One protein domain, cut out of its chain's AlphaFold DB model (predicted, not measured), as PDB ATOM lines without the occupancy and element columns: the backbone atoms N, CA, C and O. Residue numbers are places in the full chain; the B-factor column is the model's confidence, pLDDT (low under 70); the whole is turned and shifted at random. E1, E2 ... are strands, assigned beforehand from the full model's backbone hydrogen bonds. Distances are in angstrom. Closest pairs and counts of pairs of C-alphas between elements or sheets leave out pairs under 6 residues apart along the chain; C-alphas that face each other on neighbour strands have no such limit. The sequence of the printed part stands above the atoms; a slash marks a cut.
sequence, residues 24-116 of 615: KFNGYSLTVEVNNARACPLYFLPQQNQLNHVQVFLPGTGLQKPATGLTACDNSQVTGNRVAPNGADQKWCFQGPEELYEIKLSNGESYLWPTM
ATOM      1  N   LYS A  24     103.022 147.133 123.135       89.56
ATOM      2  CA  LYS A  24     103.249 146.312 121.930       89.56
ATOM      3  C   LYS A  24     104.282 146.954 120.998       89.56
ATOM      4  O   LYS A  24     104.116 148.088 120.554       89.56
ATOM      5  N   PHE A  25     105.274 146.170 120.591       90.00
ATOM      6  CA  PHE A  25     106.363 146.548 119.693       90.00
ATOM      7  C   PHE A  25     106.371 145.618 118.488       90.00
ATOM      8  O   PHE A  25     106.198 144.413 118.648       90.00
ATOM      9  N   ASN A  26     106.527 146.151 117.276       88.00
ATOM     10  CA  ASN A  26     106.602 145.323 116.075       88.00
ATOM     11  C   ASN A  26     107.271 146.042 114.907       88.00
ATOM     12  O   ASN A  26     107.022 147.225 114.702       88.00
ATOM     13  N   GLY A  27     108.028 145.316 114.097       85.88
ATOM     14  CA  GLY A  27     108.721 145.869 112.940       85.88
ATOM     15  C   GLY A  27     109.253 144.781 112.023       85.88
ATOM     16  O   GLY A  27     109.189 143.593 112.337       85.88
ATOM     17  N   TYR A  28     109.781 145.191 110.879       80.62
ATOM     18  CA  TYR A  28     110.561 144.313 110.018       80.62
ATOM     19  C   TYR A  28     112.011 144.315 110.476       80.62
ATOM     20  O   TYR A  28     112.520 145.321 110.978       80.62
ATOM     21  N   SER A  29     112.688 143.185 110.317       66.88
ATOM     22  CA  SER A  29     114.134 143.171 110.465       66.88
ATOM     23  C   SER A  29     114.770 143.445 109.104       66.88
ATOM     24  O   SER A  29     114.366 142.916 108.069       66.88
ATOM     25  N   LEU A  30     115.713 144.373 109.093       70.06
ATOM     26  CA  LEU A  30     116.292 144.933 107.884       70.06
ATOM     27  C   LEU A  30     117.712 145.393 108.164       70.06
ATOM     28  O   LEU A  30     118.065 145.686 109.302       70.06
ATOM     29  N   THR A  31     118.491 145.505 107.105       59.34
ATOM     30  CA  THR A  31     119.766 146.207 107.086       59.34
ATOM     31  C   THR A  31     119.541 147.524 106.364       59.34
ATOM     32  O   THR A  31     119.191 147.508 105.185       59.34
ATOM     33  N   VAL A  32     119.753 148.652 107.046       60.91
ATOM     34  CA  VAL A  32     120.060 149.905 106.347       60.91
ATOM     35  C   VAL A  32     121.570 149.914 106.161       60.91
ATOM     36  O   VAL A  32     122.309 150.045 107.135       60.91
ATOM     37  N   GLU A  33     122.044 149.699 104.937       57.03
ATOM     38  CA  GLU A  33     123.455 149.885 104.625       57.03
ATOM     39  C   GLU A  33     123.771 151.382 104.668       57.03
ATOM     40  O   GLU A  33     123.480 152.160 103.757       57.03
ATOM     41  N   VAL A  34     124.376 151.781 105.781       49.06
ATOM     42  CA  VAL A  34     125.126 153.024 105.917       49.06
ATOM     43  C   VAL A  34     126.513 152.733 105.355       49.06
ATOM     44  O   VAL A  34     127.426 152.390 106.101       49.06
ATOM     45  N   ASN A  35     126.644 152.673 104.031       49.84
ATOM     46  CA  ASN A  35     127.963 152.566 103.421       49.84
ATOM     47  C   ASN A  35     128.048 153.334 102.093       49.84
ATOM     48  O   ASN A  35     127.072 153.582 101.380       49.84
ATOM     49  N   ASN A  36     129.271 153.707 101.729       54.53
ATOM     50  CA  ASN A  36     129.602 154.312 100.441       54.53
ATOM     51  C   ASN A  36     129.581 153.307  99.260       54.53
ATOM     52  O   ASN A  36     130.100 153.629  98.189       54.53
ATOM     53  N   ALA A  37     129.011 152.100  99.409       57.34
ATOM     54  CA  ALA A  37     129.064 151.055  98.375       57.34
ATOM     55  C   ALA A  37     128.135 151.319  97.176       57.34
ATOM     56  O   ALA A  37     128.181 150.574  96.185       57.34
ATOM     57  N   ARG A  38     127.337 152.401  97.231       64.00
ATOM     58  CA  ARG A  38     126.505 152.922  96.127       64.00
ATOM     59  C   ARG A  38     125.462 151.908  95.618       64.00
ATOM     60  O   ARG A  38     125.084 151.953  94.451       64.00
ATOM     61  N   ALA A  39     125.058 150.963  96.469       60.94
ATOM     62  CA  ALA A  39     124.070 149.912  96.193       60.94
ATOM     63  C   ALA A  39     122.689 150.267  96.788       60.94
ATOM     64  O   ALA A  39     122.515 151.375  97.304       60.94
ATOM     65  N   CYS A  40     121.704 149.357  96.709       67.19
ATOM     66  CA  CYS A  40     120.431 149.530  97.417       67.19
ATOM     67  C   CYS A  40     120.716 149.731  98.925       67.19
ATOM     68  O   CYS A  40     121.347 148.864  99.530       67.19
ATOM     69  N   PRO A  41     120.265 150.828  99.555       59.03
ATOM     70  CA  PRO A  41     120.599 151.136 100.939       59.03
ATOM     71  C   PRO A  41     119.782 150.328 101.946       59.03
ATOM     72  O   PRO A  41     120.066 150.398 103.134       59.03
ATOM     73  N   LEU A  42     118.746 149.604 101.516       63.75
ATOM     74  CA  LEU A  42     117.872 148.848 102.404       63.75
ATOM     75  C   LEU A  42     117.690 147.416 101.902       63.75
ATOM     76  O   LEU A  42     117.248 147.192 100.776       63.75
ATOM     77  N   TYR A  43     117.978 146.455 102.778       61.53
ATOM     78  CA  TYR A  43     117.722 145.034 102.566       61.53
ATOM     79  C   TYR A  43     116.811 144.528 103.677       61.53
ATOM     80  O   TYR A  43     117.207 144.512 104.840       61.53
ATOM     81  N   PHE A  44     115.602 144.077 103.347       58.12
ATOM     82  CA  PHE A  44     114.804 143.316 104.305       58.12
ATOM     83  C   PHE A  44     115.451 141.945 104.500       58.12
ATOM     84  O   PHE A  44     115.727 141.226 103.536       58.12
ATOM     85  N   LEU A  45     115.721 141.601 105.753       55.94
ATOM     86  CA  LEU A  45     116.209 140.288 106.125       55.94
ATOM     87  C   LEU A  45     114.991 139.481 106.644       55.94
ATOM     88  O   LEU A  45     114.126 140.046 107.316       55.94
ATOM     89  N   PRO A  46     114.894 138.164 106.424       50.12
ATOM     90  CA  PRO A  46     115.735 137.308 105.620       50.12
ATOM     91  C   PRO A  46     115.020 136.820 104.350       50.12
ATOM     92  O   PRO A  46     113.800 136.730 104.228       50.12
ATOM     93  N   GLN A  47     115.856 136.394 103.418       49.59
ATOM     94  CA  GLN A  47     115.507 135.382 102.431       49.59
ATOM     95  C   GLN A  47     114.934 134.143 103.148       49.59
ATOM     96  O   GLN A  47     115.299 133.884 104.296       49.59
ATOM     97  N   GLN A  48     114.074 133.361 102.485       42.22
ATOM     98  CA  GLN A  48     113.596 132.081 103.028       42.22
ATOM     99  C   GLN A  48     114.773 131.291 103.650       42.22
ATOM    100  O   GLN A  48     115.777 131.064 102.978       42.22
ATOM    101  N   ASN A  49     114.639 130.897 104.926       44.72
ATOM    102  CA  ASN A  49     115.542 130.027 105.709       44.72
ATOM    103  C   ASN A  49     116.679 130.651 106.558       44.72
ATOM    104  O   ASN A  49     117.495 129.889 107.076       44.72
ATOM    105  N   GLN A  50     116.742 131.969 106.806       51.34
ATOM    106  CA  GLN A  50     117.578 132.500 107.910       51.34
ATOM    107  C   GLN A  50     116.729 132.988 109.090       51.34
ATOM    108  O   GLN A  50     115.739 133.678 108.902       51.34
ATOM    109  N   LEU A  51     117.100 132.643 110.328       53.62
ATOM    110  CA  LEU A  51     116.402 133.113 111.536       53.62
ATOM    111  C   LEU A  51     116.837 134.543 111.870       53.62
ATOM    112  O   LEU A  51     117.807 134.772 112.599       53.62
ATOM    113  N   ASN A  52     116.112 135.513 111.328       70.19
ATOM    114  CA  ASN A  52     116.449 136.923 111.433       70.19
ATOM    115  C   ASN A  52     115.932 137.577 112.723       70.19
ATOM    116  O   ASN A  52     115.056 138.440 112.716       70.19
ATOM    117  N   HIS A  53     116.464 137.104 113.843       81.06
ATOM    118  CA  HIS A  53     116.096 137.563 115.172       81.06
ATOM    119  C   HIS A  53     116.644 138.962 115.479       81.06
ATOM    120  O   HIS A  53     117.751 139.316 115.073       81.06
ATOM    121  N   VAL A  54     115.887 139.721 116.268       88.69
ATOM    122  CA  VAL A  54     116.370 140.929 116.945       88.69
ATOM    123  C   VAL A  54     116.656 140.622 118.410       88.69
ATOM    124  O   VAL A  54     116.087 139.693 118.991       88.69
ATOM    125  N   GLN A  55     117.553 141.390 119.015       92.38
ATOM    126  CA  GLN A  55     117.822 141.349 120.450       92.38
ATOM    127  C   GLN A  55     117.295 142.626 121.101       92.38
ATOM    128  O   GLN A  55     117.508 143.720 120.584       92.38
ATOM    129  N   VAL A  56     116.621 142.482 122.236       94.50
ATOM    130  CA  VAL A  56     115.953 143.576 122.944       94.50
ATOM    131  C   VAL A  56     116.700 143.870 124.243       94.50
ATOM    132  O   VAL A  56     116.992 142.969 125.035       94.50
ATOM    133  N   PHE A  57     117.022 145.134 124.478       94.81
ATOM    134  CA  PHE A  57     117.749 145.595 125.657       94.81
ATOM    135  C   PHE A  57     116.980 146.709 126.359       94.81
ATOM    136  O   PHE A  57     116.185 147.423 125.744       94.81
ATOM    137  N   LEU A  58     117.222 146.855 127.662       91.94
ATOM    138  CA  LEU A  58     116.727 148.007 128.402       91.94
ATOM    139  C   LEU A  58     117.366 149.279 127.836       91.94
ATOM    140  O   LEU A  58     118.582 149.313 127.612       91.94
ATOM    141  N   PRO A  59     116.576 150.335 127.627       88.62
ATOM    142  CA  PRO A  59     117.066 151.530 126.968       88.62
ATOM    143  C   PRO A  59     118.057 152.302 127.843       88.62
ATOM    144  O   PRO A  59     117.992 152.265 129.075       88.62
ATOM    145  N   GLY A  60     118.981 153.013 127.196       84.38
ATOM    146  CA  GLY A  60     119.994 153.825 127.878       84.38
ATOM    147  C   GLY A  60     121.058 153.003 128.610       84.38
ATOM    148  O   GLY A  60     121.796 153.556 129.422       84.38
ATOM    149  N   THR A  61     121.137 151.693 128.347       84.81
ATOM    150  CA  THR A  61     122.148 150.797 128.934       84.81
ATOM    151  C   THR A  61     123.295 150.481 127.979       84.81
ATOM    152  O   THR A  61     124.222 149.778 128.371       84.81
ATOM    153  N   GLY A  62     123.251 150.982 126.738       83.88
ATOM    154  CA  GLY A  62     124.273 150.713 125.726       83.88
ATOM    155  C   GLY A  62     124.393 149.221 125.437       83.88
ATOM    156  O   GLY A  62     125.500 148.686 125.424       83.88
ATOM    157  N   LEU A  63     123.250 148.540 125.288       89.38
ATOM    158  CA  LEU A  63     123.159 147.091 125.063       89.38
ATOM    159  C   LEU A  63     123.715 146.206 126.200       89.38
ATOM    160  O   LEU A  63     123.935 145.011 125.999       89.38
ATOM    161  N   GLN A  64     123.941 146.747 127.403       89.75
ATOM    162  CA  GLN A  64     124.515 145.978 128.518       89.75
ATOM    163  C   GLN A  64     123.479 145.176 129.312       89.75
ATOM    164  O   GLN A  64     123.822 144.139 129.879       89.75
ATOM    165  N   LYS A  65     122.219 145.634 129.382       92.06
ATOM    166  CA  LYS A  65     121.162 144.962 130.157       92.06
ATOM    167  C   LYS A  65     120.078 144.398 129.231       92.06
ATOM    168  O   LYS A  65     119.259 145.169 128.729       92.06
ATOM    169  N   PRO A  66     120.037 143.072 129.000       94.50
ATOM    170  CA  PRO A  66     118.951 142.428 128.264       94.50
ATOM    171  C   PRO A  66     117.583 142.738 128.878       94.50
ATOM    172  O   PRO A  66     117.435 142.760 130.101       94.50
ATOM    173  N   ALA A  67     116.577 142.959 128.033       93.12
ATOM    174  CA  ALA A  67     115.207 143.111 128.502       93.12
ATOM    175  C   ALA A  67     114.655 141.773 129.029       93.12
ATOM    176  O   ALA A  67     114.984 140.702 128.518       93.12
ATOM    177  N   THR A  68     113.799 141.844 130.049       91.31
ATOM    178  CA  THR A  68     113.113 140.689 130.648       91.31
ATOM    179  C   THR A  68     111.601 140.915 130.640       91.31
ATOM    180  O   THR A  68     111.143 142.035 130.416       91.31
ATOM    181  N   GLY A  69     110.816 139.851 130.843       88.44
ATOM    182  CA  GLY A  69     109.350 139.943 130.854       88.44
ATOM    183  C   GLY A  69     108.725 140.217 129.483       88.44
ATOM    184  O   GLY A  69     107.632 140.772 129.415       88.44
ATOM    185  N   LEU A  70     109.422 139.855 128.402       93.44
ATOM    186  CA  LEU A  70     108.922 139.990 127.037       93.44
ATOM    187  C   LEU A  70     107.972 138.838 126.697       93.44
ATOM    188  O   LEU A  70     108.284 137.674 126.952       93.44
ATOM    189  N   THR A  71     106.842 139.152 126.076       93.88
ATOM    190  CA  THR A  71     105.856 138.179 125.589       93.88
ATOM    191  C   THR A  71     105.729 138.285 124.071       93.88
ATOM    192  O   THR A  71     105.861 139.361 123.495       93.88
ATOM    193  N   ALA A  72     105.533 137.161 123.386       91.88
ATOM    194  CA  ALA A  72     105.384 137.160 121.933       91.88
ATOM    195  C   ALA A  72     104.017 137.714 121.494       91.88
ATOM    196  O   ALA A  72     103.013 137.509 122.172       91.88
ATOM    197  N   CYS A  73     103.964 138.353 120.324       89.75
ATOM    198  CA  CYS A  73     102.720 138.718 119.638       89.75
ATOM    199  C   CYS A  73     102.812 138.443 118.132       89.75
ATOM    200  O   CYS A  73     103.875 138.079 117.637       89.75
ATOM    201  N   ASP A  74     101.699 138.576 117.401       87.44
ATOM    202  CA  ASP A  74     101.618 138.445 115.933       87.44
ATOM    203  C   ASP A  74     102.373 137.216 115.367       87.44
ATOM    204  O   ASP A  74     103.055 137.301 114.345       87.44
ATOM    205  N   ASN A  75     102.272 136.071 116.058       87.81
ATOM    206  CA  ASN A  75     102.944 134.800 115.734       87.81
ATOM    207  C   ASN A  75     104.487 134.852 115.690       87.81
ATOM    208  O   ASN A  75     105.122 133.983 115.091       87.81
ATOM    209  N   SER A  76     105.099 135.856 116.314       89.00
ATOM    210  CA  SER A  76     106.545 135.895 116.568       89.00
ATOM    211  C   SER A  76     106.942 134.914 117.675       89.00
ATOM    212  O   SER A  76     106.090 134.406 118.405       89.00
ATOM    213  N   GLN A  77     108.240 134.660 117.834       90.38
ATOM    214  CA  GLN A  77     108.764 133.841 118.935       90.38
ATOM    215  C   GLN A  77     109.687 134.672 119.820       90.38
ATOM    216  O   GLN A  77     110.512 135.426 119.310       90.38
ATOM    217  N   VAL A  78     109.574 134.520 121.140       92.56
ATOM    218  CA  VAL A  78     110.422 135.215 122.119       92.56
ATOM    219  C   VAL A  78     111.153 134.187 122.977       92.56
ATOM    220  O   VAL A  78     110.513 133.380 123.648       92.56
ATOM    221  N   THR A  79     112.486 134.243 122.982       91.38
ATOM    222  CA  THR A  79     113.354 133.392 123.811       91.38
ATOM    223  C   THR A  79     114.341 134.273 124.572       91.38
ATOM    224  O   THR A  79     115.325 134.762 124.010       91.38
ATOM    225  N   GLY A  80     114.075 134.497 125.861       91.38
ATOM    226  CA  GLY A  80     114.820 135.469 126.663       91.38
ATOM    227  C   GLY A  80     114.623 136.882 126.111       91.38
ATOM    228  O   GLY A  80     113.502 137.376 126.069       91.38
ATOM    229  N   ASN A  81     115.707 137.510 125.654       93.38
ATOM    230  CA  ASN A  81     115.668 138.826 125.019       93.38
ATOM    231  C   ASN A  81     115.708 138.777 123.480       93.38
ATOM    232  O   ASN A  81     115.850 139.816 122.836       93.38
ATOM    233  N   ARG A  82     115.646 137.582 122.884       92.62
ATOM    234  CA  ARG A  82     115.647 137.395 121.430       92.62
ATOM    235  C   ARG A  82     114.221 137.293 120.919       92.62
ATOM    236  O   ARG A  82     113.451 136.494 121.448       92.62
ATOM    237  N   VAL A  83     113.903 138.043 119.869       90.81
ATOM    238  CA  VAL A  83     112.599 138.017 119.198       90.81
ATOM    239  C   VAL A  83     112.805 137.594 117.752       90.81
ATOM    240  O   VAL A  83     113.481 138.286 116.991       90.81
ATOM    241  N   ALA A  84     112.256 136.444 117.375       87.00
ATOM    242  CA  ALA A  84     112.277 135.951 116.006       87.00
ATOM    243  C   ALA A  84     111.019 136.410 115.246       87.00
ATOM    244  O   ALA A  84     109.935 136.451 115.840       87.00
ATOM    245  N   PRO A  85     111.152 136.749 113.952       83.06
ATOM    246  CA  PRO A  85     110.035 137.179 113.127       83.06
ATOM    247  C   PRO A  85     109.038 136.047 112.885       83.06
ATOM    248  O   PRO A  85     109.372 134.864 112.979       83.06
ATOM    249  N   ASN A  86     107.807 136.419 112.544       79.50
ATOM    250  CA  ASN A  86     106.801 135.476 112.087       79.50
ATOM    251  C   ASN A  86     107.177 134.897 110.703       79.50
ATOM    252  O   ASN A  86     107.870 135.526 109.903       79.50
ATOM    253  N   GLY A  87     106.739 133.669 110.414       68.62
ATOM    254  CA  GLY A  87     107.109 132.981 109.170       68.62
ATOM    255  C   GLY A  87     106.473 133.567 107.901       68.62
ATOM    256  O   GLY A  87     107.060 133.441 106.829       68.62
ATOM    257  N   ALA A  88     105.300 134.201 108.016       70.06
ATOM    258  CA  ALA A  88     104.515 134.687 106.877       70.06
ATOM    259  C   ALA A  88     104.947 136.081 106.391       70.06
ATOM    260  O   ALA A  88     105.182 136.259 105.199       70.06
ATOM    261  N   ASP A  89     105.116 137.038 107.309       70.19
ATOM    262  CA  ASP A  89     105.385 138.448 106.981       70.19
ATOM    263  C   ASP A  89     106.832 138.862 107.288       70.19
ATOM    264  O   ASP A  89     107.208 140.012 107.072       70.19
ATOM    265  N   GLN A  90     107.646 137.950 107.841       75.88
ATOM    266  CA  GLN A  90     109.004 138.232 108.328       75.88
ATOM    267  C   GLN A  90     109.051 139.411 109.320       75.88
ATOM    268  O   GLN A  90     110.061 140.108 109.463       75.88
ATOM    269  N   LYS A  91     107.947 139.623 110.042       83.25
ATOM    270  CA  LYS A  91     107.765 140.713 110.996       83.25
ATOM    271  C   LYS A  91     107.975 140.197 112.411       83.25
ATOM    272  O   LYS A  91     107.374 139.198 112.797       83.25
ATOM    273  N   TRP A  92     108.806 140.870 113.197       88.50
ATOM    274  CA  TRP A  92     108.968 140.567 114.618       88.50
ATOM    275  C   TRP A  92     107.979 141.385 115.452       88.50
ATOM    276  O   TRP A  92     107.617 142.510 115.097       88.50
ATOM    277  N   CYS A  93     107.524 140.810 116.563       90.75
ATOM    278  CA  CYS A  93     106.566 141.413 117.479       90.75
ATOM    279  C   CYS A  93     106.771 140.896 118.906       90.75
ATOM    280  O   CYS A  93     106.877 139.687 119.128       90.75
ATOM    281  N   PHE A  94     106.780 141.802 119.878       93.06
ATOM    282  CA  PHE A  94     106.745 141.454 121.296       93.06
ATOM    283  C   PHE A  94     105.932 142.474 122.104       93.06
ATOM    284  O   PHE A  94     105.704 143.599 121.650       93.06
ATOM    285  N   GLN A  95     105.501 142.099 123.306       93.44
ATOM    286  CA  GLN A  95     104.975 143.022 124.305       93.44
ATOM    287  C   GLN A  95     105.889 143.046 125.532       93.44
ATOM    288  O   GLN A  95     106.522 142.043 125.863       93.44
ATOM    289  N   GLY A  96     106.001 144.200 126.184       90.81
ATOM    290  CA  GLY A  96     106.865 144.372 127.349       90.81
ATOM    291  C   GLY A  96     106.425 145.527 128.253       90.81
ATOM    292  O   GLY A  96     105.588 146.334 127.848       90.81
ATOM    293  N   PRO A  97     106.937 145.594 129.493       87.25
ATOM    294  CA  PRO A  97     106.535 146.612 130.467       87.25
ATOM    295  C   PRO A  97     107.154 148.001 130.243       87.25
ATOM    296  O   PRO A  97     106.627 148.978 130.764       87.25
ATOM    297  N   GLU A  98     108.269 148.121 129.515       87.44
ATOM    298  CA  GLU A  98     108.907 149.427 129.292       87.44
ATOM    299  C   GLU A  98     108.163 150.211 128.197       87.44
ATOM    300  O   GLU A  98     107.579 149.634 127.277       87.44
ATOM    301  N   GLU A  99     108.207 151.541 128.278       86.38
ATOM    302  CA  GLU A  99     107.668 152.442 127.244       86.38
ATOM    303  C   GLU A  99     108.634 152.606 126.064       86.38
ATOM    304  O   GLU A  99     108.302 153.213 125.051       86.38
ATOM    305  N   LEU A 100     109.853 152.079 126.164       89.31
ATOM    306  CA  LEU A 100     110.794 152.046 125.056       89.31
ATOM    307  C   LEU A 100     111.887 150.995 125.279       89.31
ATOM    308  O   LEU A 100     112.215 150.653 126.413       89.31
ATOM    309  N   TYR A 101     112.466 150.495 124.190       91.94
ATOM    310  CA  TYR A 101     113.530 149.486 124.201       91.94
ATOM    311  C   TYR A 101     114.670 149.864 123.262       91.94
ATOM    312  O   TYR A 101     114.479 150.624 122.320       91.94
ATOM    313  N   GLU A 102     115.860 149.317 123.488       92.19
ATOM    314  CA  GLU A 102     116.953 149.366 122.515       92.19
ATOM    315  C   GLU A 102     116.956 148.055 121.716       92.19
ATOM    316  O   GLU A 102     117.042 146.965 122.288       92.19
ATOM    317  N   ILE A 103     116.800 148.157 120.397       90.75
ATOM    318  CA  ILE A 103     116.718 147.016 119.484       90.75
ATOM    319  C   ILE A 103     118.057 146.864 118.785       90.75
ATOM    320  O   ILE A 103     118.502 147.782 118.103       90.75
ATOM    321  N   LYS A 104     118.674 145.691 118.918       89.06
ATOM    322  CA  LYS A 104     119.866 145.304 118.168       89.06
ATOM    323  C   LYS A 104     119.493 144.329 117.060       89.06
ATOM    324  O   LYS A 104     118.876 143.289 117.303       89.06
ATOM    325  N   LEU A 105     119.888 144.677 115.848       80.88
ATOM    326  CA  LEU A 105     119.705 143.891 114.641       80.88
ATOM    327  C   LEU A 105     120.776 142.803 114.522       80.88
ATOM    328  O   LEU A 105     121.827 142.839 115.167       80.88
ATOM    329  N   SER A 106     120.515 141.828 113.656       73.88
ATOM    330  CA  SER A 106     121.412 140.701 113.385       73.88
ATOM    331  C   SER A 106     122.758 141.124 112.781       73.88
ATOM    332  O   SER A 106     123.760 140.446 113.000       73.88
ATOM    333  N   ASN A 107     122.809 142.266 112.089       69.25
ATOM    334  CA  ASN A 107     124.036 142.867 111.553       69.25
ATOM    335  C   ASN A 107     124.870 143.627 112.607       69.25
ATOM    336  O   ASN A 107     125.944 144.125 112.286       69.25
ATOM    337  N   GLY A 108     124.394 143.720 113.852       77.38
ATOM    338  CA  GLY A 108     125.078 144.397 114.953       77.38
ATOM    339  C   GLY A 108     124.639 145.841 115.200       77.38
ATOM    340  O   GLY A 108     124.893 146.333 116.300       77.38
ATOM    341  N   GLU A 109     123.947 146.476 114.250       78.81
ATOM    342  CA  GLU A 109     123.397 147.828 114.405       78.81
ATOM    343  C   GLU A 109     122.320 147.868 115.492       78.81
ATOM    344  O   GLU A 109     121.596 146.892 115.709       78.81
ATOM    345  N   SER A 110     122.186 149.008 116.168       86.25
ATOM    346  CA  SER A 110     121.193 149.185 117.225       86.25
ATOM    347  C   SER A 110     120.517 150.541 117.178       86.25
ATOM    348  O   SER A 110     121.141 151.540 116.832       86.25
ATOM    349  N   TYR A 111     119.252 150.582 117.581       88.06
ATOM    350  CA  TYR A 111     118.461 151.805 117.595       88.06
ATOM    351  C   TYR A 111     117.422 151.789 118.718       88.06
ATOM    352  O   TYR A 111     116.993 150.738 119.200       88.06
ATOM    353  N   LEU A 112     117.033 152.986 119.152       89.75
ATOM    354  CA  LEU A 112     115.998 153.177 120.162       89.75
ATOM    355  C   LEU A 112     114.623 152.915 119.552       89.75
ATOM    356  O   LEU A 112     114.371 153.350 118.439       89.75
ATOM    357  N   TRP A 113     113.722 152.273 120.285       88.88
ATOM    358  CA  TRP A 113     112.352 152.012 119.867       88.88
ATOM    359  C   TRP A 113     111.360 152.470 120.940       88.88
ATOM    360  O   TRP A 113     111.156 151.747 121.917       88.88
ATOM    361  N   PRO A 114     110.704 153.631 120.771       86.62
ATOM    362  CA  PRO A 114     109.656 154.085 121.671       86.62
ATOM    363  C   PRO A 114     108.314 153.409 121.383       86.62
ATOM    364  O   PRO A 114     108.011 153.014 120.252       86.62
ATOM    365  N   THR A 115     107.478 153.287 122.410       79.62
ATOM    366  CA  THR A 115     106.071 152.952 122.223       79.62
ATOM    367  C   THR A 115     105.380 154.043 121.448       79.62
ATOM    368  O   THR A 115     105.489 155.219 121.782       79.62
ATOM    369  N   MET A 116     104.610 153.638 120.449       69.50
ATOM    370  CA  MET A 116     103.729 154.533 119.717       69.50
ATOM    371  C   MET A 116     102.296 154.165 120.071       69.50
ATOM    372  O   MET A 116     101.913 153.000 119.951       69.50
TER     373      MET A 116
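This is residues 24 to 116 of the 615 residues of an uncharacterized protein of Acidobacteria bacterium (UniProt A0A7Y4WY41). What is the shape? Little of it is regular structure: a strongly twisted antiparallel sheet, E5 - E6 - E4 - E8 - E9, has E7 of the pair E1 and E7 packed on E6, while the hairpin E2 and E3 reaches out at one end. What is it made of? The 93 printed residues include nine named strands, E1 to E9 in chain order, 37 residues, all strand. The whole is compact, with radius of gyration of the C-alphas 13.2 A and spans of 40 by 30 by 22 A.

Where is the large sheet? E5 is residues 77 to 79, E6 82 to 84, E4 54 to 57, E8 100 to 104 and E9 110 to 114, ending at C-alpha 114 (109.656, 154.085, 121.671). Where are the others? E1 is residues 24 to 28, from C-alpha 24 (103.249, 146.312, 121.930), E2 30 to 32, E3 42 to 44 and E7 91 to 96, 16.8 A from first to last C-alpha.

What neighbours E4? N 54 and O 83 of E6 are 2.9 A apart, and N 55 and O 104 of E8 2.9 A. What of E7? The closest C-alphas of E6 and E7, Ala 84 and Trp 92, are 5.8 A apart.

Which link is long? E4 to E5, 19 residues; the printed part has no cut. Where is confidence low? The pLDDT is under 70 at residues 29, 31 to 51, 87, 107 and 116.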